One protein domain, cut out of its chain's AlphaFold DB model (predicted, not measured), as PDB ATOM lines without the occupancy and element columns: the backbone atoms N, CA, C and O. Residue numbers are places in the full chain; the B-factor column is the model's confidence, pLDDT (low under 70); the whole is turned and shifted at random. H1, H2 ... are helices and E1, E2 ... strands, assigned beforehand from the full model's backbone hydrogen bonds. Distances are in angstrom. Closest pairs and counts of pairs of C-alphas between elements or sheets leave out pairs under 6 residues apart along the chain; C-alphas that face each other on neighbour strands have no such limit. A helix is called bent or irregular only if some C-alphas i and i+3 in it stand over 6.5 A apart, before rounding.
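Overview. This is residues 187 to 283 of the 325 residues of an uncharacterized protein of Deltaproteobacteria bacterium RBG_16_47_11 (UniProt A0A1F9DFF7). Picture a long, sharply bent hairpin, E5 and E6, with E1 beside E6 to make one twisted sheet; a smaller sheet, the E2 E3 E4 meander, meets it where E4 comes near the beginning of E5. The short helix H1 packs on one face of the larger sheet, and residues 265 to 283 form a tail with no named element. The printed part has 97 residues with one named helix and six named strands, in the order E1 H1 E2 E3 E4 E5 E6; the class is mostly strand, with 45 residues in named elements, under half. The sheets, ordered E1 E6 E5 and E2 E3 E4, are antiparallel throughout. The whole is compact, with a radius of gyration of the C-alphas of 13.0 A and spans of 37 by 29 by 26 A.

Along the chain. Find C-alpha 187 at (-23.087, 20.756, -10.887), where E1 begins; it covers residues 187 to 191, 13.9 A long. H1 is residues 201 to 205. Next come E2, residues 210 to 213, E3, residues 219 to 223, 13.0 A long, and E4, residues 227 to 229. E5, residues 238 to 250, spans 22.0 A and bends by 105 degrees at residue 243. E6, residues 255 to 264, spans 23.5 A, bends by 81 degrees at residue 261 and ends at C-alpha 264 (-23.370, 9.697, -5.961).

Arrangement. Start with inner strand E6. Beside it, E1 has N 188 and O 260 2.8 A apart, within hydrogen-bond range. In the hairpin E5 and E6, look at N 241 and O 261, 2.8 A, and N 248 and O 257, 2.9 A. H1 is on this sheet at a height of 8.6 A, only just over E1, on which 3 of its 5 C-alphas fall; the closest C-alphas are those of Gly 188 and Phe 202, 4.8 A. In H1 every O i to N i+4 pair is within hydrogen-bond range. Toward the smaller sheet, the closest C-alphas of E4 and E5 are those of Phe 229 and Trp 238, 5.8 A. There, hairpin E3 and E4 has N 221 and O 229 at 3.0 A, and hairpin E2 and E3 has N 212 and O 220 at 2.8 A. E3 and E6 are apart.

Size, cuts and confidence. The C-alphas of Met 252 and Arg 272, the two farthest apart, are 40.3 A from each other. The printed part has no cut, and no link is long. Look at residue 252 for the one pLDDT under 70; the mean of the printed part is 92.4.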
ATOM      1  N   PHE A 187     -22.392  19.563 -11.330       98.31
ATOM      2  CA  PHE A 187     -23.087  20.756 -10.887       98.31
ATOM      3  C   PHE A 187     -24.608  20.556 -10.946       98.31
ATOM      4  O   PHE A 187     -25.164  20.155 -11.975       98.31
ATOM      5  N   GLY A 188     -25.281  20.888  -9.852       98.06
ATOM      6  CA  GLY A 188     -26.718  20.783  -9.668       98.06
ATOM      7  C   GLY A 188     -27.292  21.977  -8.914       98.06
ATOM      8  O   GLY A 188     -26.579  22.740  -8.257       98.06
ATOM      9  N   VAL A 189     -28.612  22.114  -8.991       98.00
ATOM     10  CA  VAL A 189     -29.390  22.980  -8.103       98.00
ATOM     11  C   VAL A 189     -30.590  22.175  -7.628       98.00
ATOM     12  O   VAL A 189     -31.352  21.669  -8.451       98.00
ATOM     13  N   ILE A 190     -30.756  22.067  -6.312       97.31
ATOM     14  CA  ILE A 190     -31.890  21.397  -5.678       97.31
ATOM     15  C   ILE A 190     -32.572  22.342  -4.692       97.31
ATOM     16  O   ILE A 190     -31.938  23.170  -4.041       97.31
ATOM     17  N   GLU A 191     -33.888  22.236  -4.597       96.00
ATOM     18  CA  GLU A 191     -34.764  23.052  -3.770       96.00
ATOM     19  C   GLU A 191     -35.721  22.138  -2.999       96.00
ATOM     20  O   GLU A 191     -36.274  21.186  -3.554       96.00
ATOM     21  N   ALA A 192     -35.947  22.434  -1.719       94.00
ATOM     22  CA  ALA A 192     -36.839  21.680  -0.839       94.00
ATOM     23  C   ALA A 192     -38.324  21.975  -1.142       94.00
ATOM     24  O   ALA A 192     -39.082  22.446  -0.292       94.00
ATOM     25  N   ARG A 193     -38.734  21.759  -2.397       91.06
ATOM     26  CA  ARG A 193     -40.083  22.008  -2.915       91.06
ATOM     27  C   ARG A 193     -40.560  20.830  -3.753       91.06
ATOM     28  O   ARG A 193     -39.819  20.330  -4.596       91.06
ATOM     29  N   VAL A 194     -41.813  20.426  -3.546       86.81
ATOM     30  CA  VAL A 194     -42.435  19.306  -4.268       86.81
ATOM     31  C   VAL A 194     -42.385  19.539  -5.779       86.81
ATOM     32  O   VAL A 194     -42.737  20.619  -6.257       86.81
ATOM     33  N   GLY A 195     -41.993  18.498  -6.513       82.31
ATOM     34  CA  GLY A 195     -41.912  18.491  -7.971       82.31
ATOM     35  C   GLY A 195     -40.480  18.429  -8.504       82.31
ATOM     36  O   GLY A 195     -39.521  18.160  -7.774       82.31
ATOM     37  N   THR A 196     -40.358  18.662  -9.810       83.38
ATOM     38  CA  THR A 196     -39.090  18.609 -10.543       83.38
ATOM     39  C   THR A 196     -38.120  19.684 -10.061       83.38
ATOM     40  O   THR A 196     -38.499  20.840  -9.834       83.38
ATOM     41  N   GLN A 197     -36.854  19.301  -9.919       95.62
ATOM     42  CA  GLN A 197     -35.792  20.219  -9.519       95.62
ATOM     43  C   GLN A 197     -35.381  21.166 -10.662       95.62
ATOM     44  O   GLN A 197     -35.635  20.866 -11.833       95.62
ATOM     45  N   PRO A 198     -34.781  22.333 -10.352       96.50
ATOM     46  CA  PRO A 198     -34.279  23.249 -11.372       96.50
ATOM     47  C   PRO A 198     -33.363  22.574 -12.404       96.50
ATOM     48  O   PRO A 198     -32.584  21.670 -12.091       96.50
ATOM     49  N   ALA A 199     -33.439  23.046 -13.650       97.19
ATOM     50  CA  ALA A 199     -32.606  22.536 -14.730       97.19
ATOM     51  C   ALA A 199     -31.116  22.742 -14.415       97.19
ATOM     52  O   ALA A 199     -30.673  23.847 -14.105       97.19
ATOM     53  N   SER A 200     -30.349  21.662 -14.503       97.56
ATOM     54  CA  SER A 200     -28.909  21.627 -14.255       97.56
ATOM     55  C   SER A 200     -28.299  20.391 -14.928       97.56
ATOM     56  O   SER A 200     -29.052  19.486 -15.310       97.56
ATOM     57  N   PRO A 201     -26.964  20.313 -15.085       97.69
ATOM     58  CA  PRO A 201     -26.305  19.086 -15.526       97.69
ATOM     59  C   PRO A 201     -26.706  17.871 -14.681       97.69
ATOM     60  O   PRO A 201     -27.141  16.874 -15.245       97.69
ATOM     61  N   PHE A 202     -26.681  17.986 -13.348       98.00
ATOM     62  CA  PHE A 202     -27.075  16.896 -12.449       98.00
ATOM     63  C   PHE A 202     -28.528  16.440 -12.676       98.00
ATOM     64  O   PHE A 202     -28.778  15.250 -12.851       98.00
ATOM     65  N   GLN A 203     -29.479  17.375 -12.804       97.44
ATOM     66  CA  GLN A 203     -30.868  17.015 -13.119       97.44
ATOM     67  C   GLN A 203     -31.038  16.429 -14.536       97.44
ATOM     68  O   GLN A 203     -31.902  15.596 -14.786       97.44
ATOM     69  N   SER A 204     -30.207  16.833 -15.495       97.81
ATOM     70  CA  SER A 204     -30.253  16.257 -16.848       97.81
ATOM     71  C   SER A 204     -29.785  14.799 -16.858       97.81
ATOM     72  O   SER A 204     -30.288  13.987 -17.634       97.81
ATOM     73  N   MET A 205     -28.847  14.455 -15.972       98.00
ATOM     74  CA  MET A 205     -28.378  13.086 -15.778       98.00
ATOM     75  C   MET A 205     -29.429  12.214 -15.084       98.00
ATOM     76  O   MET A 205     -29.627  11.068 -15.496       98.00
ATOM     77  N   PHE A 206     -30.125  12.768 -14.090       97.69
ATOM     78  CA  PHE A 206     -31.039  12.039 -13.210       97.69
ATOM     79  C   PHE A 206     -32.435  12.673 -13.182       97.69
ATOM     80  O   PHE A 206     -32.833  13.209 -12.154       97.69
ATOM     81  N   PRO A 207     -33.218  12.593 -14.275       97.12
ATOM     82  CA  PRO A 207     -34.465  13.346 -14.428       97.12
ATOM     83  C   PRO A 207     -35.543  13.028 -13.381       97.12
ATOM     84  O   PRO A 207     -36.460  13.833 -13.198       97.12
ATOM     85  N   SER A 208     -35.440  11.881 -12.702       96.69
ATOM     86  CA  SER A 208     -36.297  11.495 -11.577       96.69
ATOM     87  C   SER A 208     -36.006  12.272 -10.291       96.69
ATOM     88  O   SER A 208     -36.773  12.142  -9.341       96.69
ATOM     89  N   LEU A 209     -34.952  13.094 -10.236       97.44
ATOM     90  CA  LEU A 209     -34.611  13.893  -9.066       97.44
ATOM     91  C   LEU A 209     -35.771  14.822  -8.670       97.44
ATOM     92  O   LEU A 209     -36.186  15.717  -9.417       97.44
ATOM     93  N   HIS A 210     -36.274  14.635  -7.452       95.88
ATOM     94  CA  HIS A 210     -37.376  15.416  -6.897       95.88
ATOM     95  C   HIS A 210     -37.276  15.551  -5.375       95.88
ATOM     96  O   HIS A 210     -36.585  14.791  -4.701       95.88
ATOM     97  N   TRP A 211     -37.995  16.522  -4.816       94.50
ATOM     98  CA  TRP A 211     -38.233  16.588  -3.375       94.50
ATOM     99  C   TRP A 211     -39.431  15.715  -3.008       94.50
ATOM    100  O   TRP A 211     -40.546  15.943  -3.496       94.50
ATOM    101  N   SER A 212     -39.218  14.760  -2.110       90.38
ATOM    102  CA  SER A 212     -40.267  13.926  -1.539       90.38
ATOM    103  C   SER A 212     -40.684  14.461  -0.171       90.38
ATOM    104  O   SER A 212     -39.869  14.621   0.739       90.38
ATOM    105  N   ASN A 213     -41.982  14.731  -0.012       85.38
ATOM    106  CA  ASN A 213     -42.589  15.073   1.270       85.38
ATOM    107  C   ASN A 213     -43.297  13.837   1.843       85.38
ATOM    108  O   ASN A 213     -44.518  13.714   1.753       85.38
ATOM    109  N   GLY A 214     -42.526  12.906   2.405       74.38
ATOM    110  CA  GLY A 214     -43.025  11.639   2.958       74.38
ATOM    111  C   GLY A 214     -43.761  11.766   4.298       74.38
ATOM    112  O   GLY A 214     -44.115  10.757   4.910       74.38
ATOM    113  N   GLY A 215     -44.014  12.987   4.783       78.19
ATOM    114  CA  GLY A 215     -44.710  13.224   6.045       78.19
ATOM    115  C   GLY A 215     -43.975  12.587   7.226       78.19
ATOM    116  O   GLY A 215     -42.841  12.950   7.528       78.19
ATOM    117  N   TRP A 216     -44.619  11.629   7.901       70.75
ATOM    118  CA  TRP A 216     -44.028  10.923   9.046       70.75
ATOM    119  C   TRP A 216     -42.858  10.001   8.661       70.75
ATOM    120  O   TRP A 216     -42.038   9.687   9.520       70.75
ATOM    121  N   LEU A 217     -42.764   9.606   7.383       70.81
ATOM    122  CA  LEU A 217     -41.665   8.808   6.826       70.81
ATOM    123  C   LEU A 217     -40.432   9.659   6.463       70.81
ATOM    124  O   LEU A 217     -39.482   9.163   5.863       70.81
ATOM    125  N   GLY A 218     -40.442  10.941   6.831       78.12
ATOM    126  CA  GLY A 218     -39.377  11.882   6.524       78.12
ATOM    127  C   GLY A 218     -39.590  12.611   5.203       78.12
ATOM    128  O   GLY A 218     -40.409  12.240   4.365       78.12
ATOM    129  N   HIS A 219     -38.848  13.692   5.040       87.94
ATOM    130  CA  HIS A 219     -38.752  14.466   3.809       87.94
ATOM    131  C   HIS A 219     -37.300  14.452   3.347       87.94
ATOM    132  O   HIS A 219     -36.416  14.233   4.167       87.94
ATOM    133  N   GLY A 220     -37.064  14.645   2.055       92.75
ATOM    134  CA  GLY A 220     -35.717  14.689   1.493       92.75
ATOM    135  C   GLY A 220     -35.741  14.693  -0.028       92.75
ATOM    136  O   GLY A 220     -36.804  14.561  -0.647       92.75
ATOM    137  N   TRP A 221     -34.571  14.832  -0.638       95.38
ATOM    138  CA  TRP A 221     -34.430  14.682  -2.082       95.38
ATOM    139  C   TRP A 221     -34.254  13.216  -2.443       95.38
ATOM    140  O   TRP A 221     -33.616  12.462  -1.712       95.38
ATOM    141  N   VAL A 222     -34.836  12.814  -3.567       94.69
ATOM    142  CA  VAL A 222     -34.847  11.427  -4.029       94.69
ATOM    143  C   VAL A 222     -34.466  11.390  -5.491       94.69
ATOM    144  O   VAL A 222     -34.971  12.194  -6.273       94.69
ATOM    145  N   ILE A 223     -33.615  10.433  -5.842       96.31
ATOM    146  CA  ILE A 223     -33.401   9.999  -7.218       96.31
ATOM    147  C   ILE A 223     -33.809   8.529  -7.288       96.31
ATOM    148  O   ILE A 223     -33.300   7.703  -6.525       96.31
ATOM    149  N   ASP A 224     -34.734   8.202  -8.188       94.56
ATOM    150  CA  ASP A 224     -35.175   6.817  -8.384       94.56
ATOM    151  C   ASP A 224     -33.986   5.922  -8.764       94.56
ATOM    152  O   ASP A 224     -33.143   6.326  -9.567       94.56
ATOM    153  N   ASN A 225     -33.939   4.706  -8.205       94.94
ATOM    154  CA  ASN A 225     -32.838   3.743  -8.351       94.94
ATOM    155  C   ASN A 225     -31.486   4.202  -7.764       94.94
ATOM    156  O   ASN A 225     -30.479   3.562  -8.028       94.94
ATOM    157  N   ILE A 226     -31.434   5.296  -6.996       96.00
ATOM    158  CA  ILE A 226     -30.230   5.718  -6.254       96.00
ATOM    159  C   ILE A 226     -30.540   5.870  -4.768       96.00
ATOM    160  O   ILE A 226     -29.758   5.433  -3.930       96.00
ATOM    161  N   GLY A 227     -31.662   6.511  -4.428       94.19
ATOM    162  CA  GLY A 227     -32.083   6.718  -3.047       94.19
ATOM    163  C   GLY A 227     -32.101   8.184  -2.622       94.19
ATOM    164  O   GLY A 227     -32.378   9.093  -3.414       94.19
ATOM    165  N   TYR A 228     -31.877   8.403  -1.327       94.12
ATOM    166  CA  TYR A 228     -32.183   9.662  -0.654       94.12
ATOM    167  C   TYR A 228     -30.946  10.531  -0.428       94.12
ATOM    168  O   TYR A 228     -29.843  10.033  -0.221       94.12
ATOM    169  N   PHE A 229     -31.174  11.838  -0.372       94.69
ATOM    170  CA  PHE A 229     -30.305  12.800   0.287       94.69
ATOM    171  C   PHE A 229     -31.116  13.597   1.313       94.69
ATOM    172  O   PHE A 229     -32.220  14.071   1.022       94.69
ATOM    173  N   ASP A 230     -30.541  13.743   2.506       89.44
ATOM    174  CA  ASP A 230     -31.081  14.497   3.637       89.44
ATOM    175  C   ASP A 230     -32.483  14.035   4.046       89.44
ATOM    176  O   ASP A 230     -33.417  14.820   4.220       89.44
ATOM    177  N   ASN A 231     -32.634  12.712   4.149       85.25
ATOM    178  CA  ASN A 231     -33.833  12.087   4.677       85.25
ATOM    179  C   ASN A 231     -33.633  11.697   6.141       85.25
ATOM    180  O   ASN A 231     -32.642  11.083   6.520       85.25
ATOM    181  N   THR A 232     -34.623  12.000   6.976       74.25
ATOM    182  CA  THR A 232     -34.535  11.773   8.425       74.25
ATOM    183  C   THR A 232     -34.494  10.300   8.849       74.25
ATOM    184  O   THR A 232     -34.190  10.026  10.009       74.25
ATOM    185  N   LEU A 233     -34.854   9.361   7.965       77.06
ATOM    186  CA  LEU A 233     -34.984   7.930   8.266       77.06
ATOM    187  C   LEU A 233     -34.054   7.027   7.442       77.06
ATOM    188  O   LEU A 233     -33.866   5.874   7.828       77.06
ATOM    189  N   ASN A 234     -33.481   7.527   6.348       78.56
ATOM    190  CA  ASN A 234     -32.627   6.758   5.441       78.56
ATOM    191  C   ASN A 234     -31.198   7.315   5.439       78.56
ATOM    192  O   ASN A 234     -30.988   8.498   5.698       78.56
ATOM    193  N   SER A 235     -30.216   6.465   5.139       84.00
ATOM    194  CA  SER A 235     -28.861   6.928   4.833       84.00
ATOM    195  C   SER A 235     -28.860   7.740   3.540       84.00
ATOM    196  O   SER A 235     -29.705   7.538   2.664       84.00
ATOM    197  N   ASN A 236     -27.907   8.663   3.429       87.81
ATOM    198  CA  ASN A 236     -27.671   9.353   2.171       87.81
ATOM    199  C   ASN A 236     -27.044   8.370   1.180       87.81
ATOM    200  O   ASN A 236     -26.176   7.603   1.568       87.81
ATOM    201  N   SER A 237     -27.486   8.413  -0.072       93.50
ATOM    202  CA  SER A 237     -26.901   7.656  -1.192       93.50
ATOM    203  C   SER A 237     -26.172   8.572  -2.183       93.50
ATOM    204  O   SER A 237     -25.601   8.121  -3.175       93.50
ATOM    205  N   TRP A 238     -26.270   9.880  -1.946       96.06
ATOM    206  CA  TRP A 238     -25.652  10.969  -2.688       96.06
ATOM    207  C   TRP A 238     -25.703  12.245  -1.832       96.06
ATOM    208  O   TRP A 238     -26.526  12.348  -0.916       96.06
ATOM    209  N   TRP A 239     -24.815  13.209  -2.077       96.06
ATOM    210  CA  TRP A 239     -24.746  14.462  -1.306       96.06
ATOM    211  C   TRP A 239     -24.040  15.584  -2.076       96.06
ATOM    212  O   TRP A 239     -23.292  15.318  -3.021       96.06
ATOM    213  N   PRO A 240     -24.251  16.858  -1.691       97.25
ATOM    214  CA  PRO A 240     -23.426  17.955  -2.175       97.25
ATOM    215  C   PRO A 240     -21.982  17.807  -1.673       97.25
ATOM    216  O   PRO A 240     -21.741  17.612  -0.481       97.25
ATOM    217  N   CYS A 241     -21.014  17.925  -2.575       96.62
ATOM    218  CA  CYS A 241     -19.599  17.756  -2.272       96.62
ATOM    219  C   CYS A 241     -19.094  18.887  -1.365       96.62
ATOM    220  O   CYS A 241     -19.179  20.067  -1.720       96.62
ATOM    221  N   ILE A 242     -18.543  18.534  -0.202       91.62
ATOM    222  CA  ILE A 242     -18.056  19.487   0.805       91.62
ATOM    223  C   ILE A 242     -17.049  20.467   0.178       91.62
ATOM    224  O   ILE A 242     -16.229  20.098  -0.655       91.62
ATOM    225  N   GLY A 243     -17.146  21.749   0.546       92.88
ATOM    226  CA  GLY A 243     -16.296  22.815  -0.002       92.88
ATOM    227  C   GLY A 243     -16.712  23.322  -1.390       92.88
ATOM    228  O   GLY A 243     -16.256  24.389  -1.790       92.88
ATOM    229  N   ASN A 244     -17.623  22.627  -2.080       95.56
ATOM    230  CA  ASN A 244     -18.031  22.921  -3.458       95.56
ATOM    231  C   ASN A 244     -19.550  23.085  -3.634       95.56
ATOM    232  O   ASN A 244     -20.106  22.855  -4.713       95.56
ATOM    233  N   TYR A 245     -20.232  23.536  -2.582       97.75
ATOM    234  CA  TYR A 245     -21.629  23.946  -2.650       97.75
ATOM    235  C   TYR A 245     -21.907  25.164  -1.776       97.75
ATOM    236  O   TYR A 245     -21.140  25.524  -0.885       97.75
ATOM    237  N   THR A 246     -23.046  25.791  -2.037       97.62
ATOM    238  CA  THR A 246     -23.647  26.799  -1.167       97.62
ATOM    239  C   THR A 246     -25.069  26.381  -0.835       97.62
ATOM    240  O   THR A 246     -25.747  25.751  -1.649       97.62
ATOM    241  N   GLU A 247     -25.505  26.733   0.368       97.06
ATOM    242  CA  GLU A 247     -26.862  26.513   0.847       97.06
ATOM    243  C   GLU A 247     -27.461  27.854   1.277       97.06
ATOM    244  O   GLU A 247     -26.822  28.625   1.997       97.06
ATOM    245  N   ASP A 248     -28.678  28.144   0.821       95.50
ATOM    246  CA  ASP A 248     -29.408  29.353   1.184       95.50
ATOM    247  C   ASP A 248     -30.920  29.118   1.343       95.50
ATOM    248  O   ASP A 248     -31.450  28.039   1.078       95.50
ATOM    249  N   ASN A 249     -31.614  30.152   1.829       94.00
ATOM    250  CA  ASN A 249     -33.072  30.215   1.853       94.00
ATOM    251  C   ASN A 249     -33.536  31.094   0.692       94.00
ATOM    252  O   ASN A 249     -33.371  32.316   0.716       94.00
ATOM    253  N   PHE A 250     -34.122  30.470  -0.319       84.25
ATOM    254  CA  PHE A 250     -34.512  31.102  -1.565       84.25
ATOM    255  C   PHE A 250     -36.002  31.467  -1.603       84.25
ATOM    256  O   PHE A 250     -36.875  30.715  -1.165       84.25
ATOM    257  N   GLY A 251     -36.297  32.625  -2.198       81.62
ATOM    258  CA  GLY A 251     -37.657  33.064  -2.501       81.62
ATOM    259  C   GLY A 251     -38.511  33.456  -1.289       81.62
ATOM    260  O   GLY A 251     -38.093  33.430  -0.130       81.62
ATOM    261  N   MET A 252     -39.753  33.855  -1.575       69.50
ATOM    262  CA  MET A 252     -40.728  34.214  -0.546       69.50
ATOM    263  C   MET A 252     -41.185  32.948   0.189       69.50
ATOM    264  O   MET A 252     -41.722  32.036  -0.434       69.50
ATOM    265  N   GLY A 253     -40.967  32.894   1.503       77.81
ATOM    266  CA  GLY A 253     -41.226  31.703   2.324       77.81
ATOM    267  C   GLY A 253     -39.977  30.893   2.687       77.81
ATOM    268  O   GLY A 253     -40.091  29.999   3.517       77.81
ATOM    269  N   GLY A 254     -38.801  31.235   2.140       88.50
ATOM    270  CA  GLY A 254     -37.509  30.688   2.575       88.50
ATOM    271  C   GLY A 254     -37.313  29.210   2.242       88.50
ATOM    272  O   GLY A 254     -36.993  28.420   3.125       88.50
ATOM    273  N   VAL A 255     -37.515  28.826   0.978       92.00
ATOM    274  CA  VAL A 255     -37.272  27.449   0.525       92.00
ATOM    275  C   VAL A 255     -35.779  27.164   0.600       92.00
ATOM    276  O   VAL A 255     -34.988  27.863  -0.029       92.00
ATOM    277  N   ARG A 256     -35.390  26.121   1.332       95.12
ATOM    278  CA  ARG A 256     -33.996  25.681   1.372       95.12
ATOM    279  C   ARG A 256     -33.540  25.269  -0.025       95.12
ATOM    280  O   ARG A 256     -34.186  24.438  -0.668       95.12
ATOM    281  N   ARG A 257     -32.430  25.840  -0.473       96.75
ATOM    282  CA  ARG A 257     -31.821  25.576  -1.773       96.75
ATOM    283  C   ARG A 257     -30.346  25.261  -1.597       96.75
ATOM    284  O   ARG A 257     -29.651  25.937  -0.846       96.75
ATOM    285  N   ILE A 258     -29.883  24.263  -2.336       98.00
ATOM    286  CA  ILE A 258     -28.481  23.862  -2.404       98.00
ATOM    287  C   ILE A 258     -28.051  23.936  -3.867       98.00
ATOM    288  O   ILE A 258     -28.724  23.402  -4.749       98.00
ATOM    289  N   GLN A 259     -26.937  24.614  -4.127       98.19
ATOM    290  CA  GLN A 259     -26.340  24.741  -5.457       98.19
ATOM    291  C   GLN A 259     -24.843  24.451  -5.371       98.19
ATOM    292  O   GLN A 259     -24.160  24.962  -4.481       98.19
ATOM    293  N   GLY A 260     -24.327  23.638  -6.283       98.19
ATOM    294  CA  GLY A 260     -22.947  23.166  -6.213       98.19
ATOM    295  C   GLY A 260     -22.758  21.829  -6.899       98.19
ATOM    296  O   GLY A 260     -23.604  21.411  -7.684       98.19
ATOM    297  N   TYR A 261     -21.644  21.170  -6.606       98.44
ATOM    298  CA  TYR A 261     -21.361  19.827  -7.095       98.44
ATOM    299  C   TYR A 261     -21.999  18.767  -6.202       98.44
ATOM    300  O   TYR A 261     -22.015  18.921  -4.983       98.44
ATOM    301  N   PHE A 262     -22.511  17.702  -6.814       98.31
ATOM    302  CA  PHE A 262     -23.098  16.550  -6.134       98.31
ATOM    303  C   PHE A 262     -22.387  15.271  -6.556       98.31
ATOM    304  O   PHE A 262     -22.123  15.087  -7.746       98.31
ATOM    305  N   TYR A 263     -22.128  14.403  -5.583       97.50
ATOM    306  CA  TYR A 263     -21.541  13.076  -5.748       97.50
ATOM    307  C   TYR A 263     -22.587  12.000  -5.436       97.50
ATOM    308  O   TYR A 263     -23.461  12.212  -4.594       97.50
ATOM    309  N   ILE A 264     -22.499  10.864  -6.133       96.56
ATOM    310  CA  ILE A 264     -23.370   9.697  -5.961       96.56
ATOM    311  C   ILE A 264     -22.526   8.533  -5.444       96.56
ATOM    312  O   ILE A 264     -21.673   8.040  -6.176       96.56
ATOM    313  N   GLU A 265     -22.813   8.084  -4.221       91.94
ATOM    314  CA  GLU A 265     -22.196   6.901  -3.601       91.94
ATOM    315  C   GLU A 265     -22.794   5.610  -4.171       91.94
ATOM    316  O   GLU A 265     -22.059   4.714  -4.576       91.94
ATOM    317  N   ASN A 266     -24.128   5.538  -4.289       93.25
ATOM    318  CA  ASN A 266     -24.839   4.399  -4.888       93.25
ATOM    319  C   ASN A 266     -24.774   4.459  -6.426       93.25
ATOM    320  O   ASN A 266     -25.780   4.649  -7.118       93.25
ATOM    321  N   ALA A 267     -23.560   4.408  -6.968       94.81
ATOM    322  CA  ALA A 267     -23.279   4.593  -8.387       94.81
ATOM    323  C   ALA A 267     -23.681   3.388  -9.252       94.81
ATOM    324  O   ALA A 267     -23.828   3.522 -10.471       94.81
ATOM    325  N   GLY A 268     -23.876   2.216  -8.643       94.62
ATOM    326  CA  GLY A 268     -24.516   1.068  -9.275       94.62
ATOM    327  C   GLY A 268     -26.034   1.202  -9.324       94.62
ATOM    328  O   GLY A 268     -26.659   0.681 -10.251       94.62
ATOM    329  N   GLY A 269     -26.612   1.938  -8.380       94.75
ATOM    330  CA  GLY A 269     -28.044   1.997  -8.149       94.75
ATOM    331  C   GLY A 269     -28.588   0.730  -7.493       94.75
ATOM    332  O   GLY A 269     -27.923  -0.307  -7.434       94.75
ATOM    333  N   ASP A 270     -29.840   0.793  -7.044       92.75
ATOM    334  CA  ASP A 270     -30.496  -0.295  -6.302       92.75
ATOM    335  C   ASP A 270     -30.547  -1.615  -7.097       92.75
ATOM    336  O   ASP A 270     -30.525  -2.707  -6.522       92.75
ATOM    337  N   ASP A 271     -30.586  -1.524  -8.429       92.81
ATOM    338  CA  ASP A 271     -30.592  -2.661  -9.351       92.81
ATOM    339  C   ASP A 271     -29.233  -2.977 -10.008       92.81
ATOM    340  O   ASP A 271     -29.150  -3.889 -10.835       92.81
ATOM    341  N   ARG A 272     -28.161  -2.263  -9.632       91.25
ATOM    342  CA  ARG A 272     -26.801  -2.383 -10.199       91.25
ATOM    343  C   ARG A 272     -26.694  -2.043 -11.692       91.25
ATOM    344  O   ARG A 272     -25.750  -2.477 -12.360       91.25
ATOM    345  N   SER A 273     -27.646  -1.290 -12.237       94.69
ATOM    346  CA  SER A 273     -27.696  -0.915 -13.653       94.69
ATOM    347  C   SER A 273     -27.924   0.580 -13.906       94.69
ATOM    348  O   SER A 273     -28.285   0.976 -15.021       94.69
ATOM    349  N   LEU A 274     -27.658   1.431 -12.905       97.25
ATOM    350  CA  LEU A 274     -27.856   2.878 -12.986       97.25
ATOM    351  C   LEU A 274     -27.245   3.467 -14.264       97.25
ATOM    352  O   LEU A 274     -26.033   3.432 -14.478       97.25
ATOM    353  N   THR A 275     -28.101   4.041 -15.107       98.06
ATOM    354  CA  THR A 275     -27.728   4.633 -16.396       98.06
ATOM    355  C   THR A 275     -28.156   6.099 -16.419       98.06
ATOM    356  O   THR A 275     -29.347   6.379 -16.572       98.06
ATOM    357  N   PRO A 276     -27.214   7.051 -16.273       97.81
ATOM    358  CA  PRO A 276     -27.510   8.470 -16.431       97.81
ATOM    359  C   PRO A 276     -28.087   8.741 -17.820       97.81
ATOM    360  O   PRO A 276     -27.560   8.239 -18.816       97.81
ATOM    361  N   THR A 277     -29.132   9.567 -17.901       98.12
ATOM    362  CA  THR A 277     -29.801   9.887 -19.179       98.12
ATOM    363  C   THR A 277     -28.861  10.628 -20.131       98.12
ATOM    364  O   THR A 277     -28.876  10.419 -21.348       98.12
ATOM    365  N   THR A 278     -28.001  11.479 -19.569       97.94
ATOM    366  CA  THR A 278     -26.950  12.188 -20.297       97.94
ATOM    367  C   THR A 278     -25.594  11.977 -19.640       97.94
ATOM    368  O   THR A 278     -25.519  11.780 -18.432       97.94
ATOM    369  N   TRP A 279     -24.521  12.095 -20.413       96.88
ATOM    370  CA  TRP A 279     -23.149  12.195 -19.931       96.88
ATOM    371  C   TRP A 279     -22.442  13.318 -20.685       96.88
ATOM    372  O   TRP A 279     -22.510  13.369 -21.912       96.88
ATOM    373  N   GLU A 280     -21.823  14.254 -19.959       93.94
ATOM    374  CA  GLU A 280     -21.152  15.430 -20.548       93.94
ATOM    375  C   GLU A 280     -22.035  16.191 -21.562       93.94
ATOM    376  O   GLU A 280     -21.592  16.643 -22.615       93.94
ATOM    377  N   GLY A 281     -23.330  16.312 -21.246       93.50
ATOM    378  CA  GLY A 281     -24.314  17.028 -22.064       93.50
ATOM    379  C   GLY A 281     -24.835  16.266 -23.289       93.50
ATOM    380  O   GLY A 281     -25.678  16.798 -24.007       93.50
ATOM    381  N   SER A 282     -24.385  15.030 -23.522       96.81
ATOM    382  CA  SER A 282     -24.843  14.184 -24.634       96.81
ATOM    383  C   SER A 282     -25.698  13.014 -24.137       96.81
ATOM    384  O   SER A 282     -25.494  12.571 -23.007       96.81
ATOM    385  N   PRO A 283     -26.639  12.476 -24.940       98.12
ATOM    386  CA  PRO A 283     -27.366  11.257 -24.588       98.12
ATOM    387  C   PRO A 283     -26.415  10.103 -24.257       98.12
ATOM    388  O   PRO A 283     -25.413   9.908 -24.948       98.12
TER     389      PRO A 283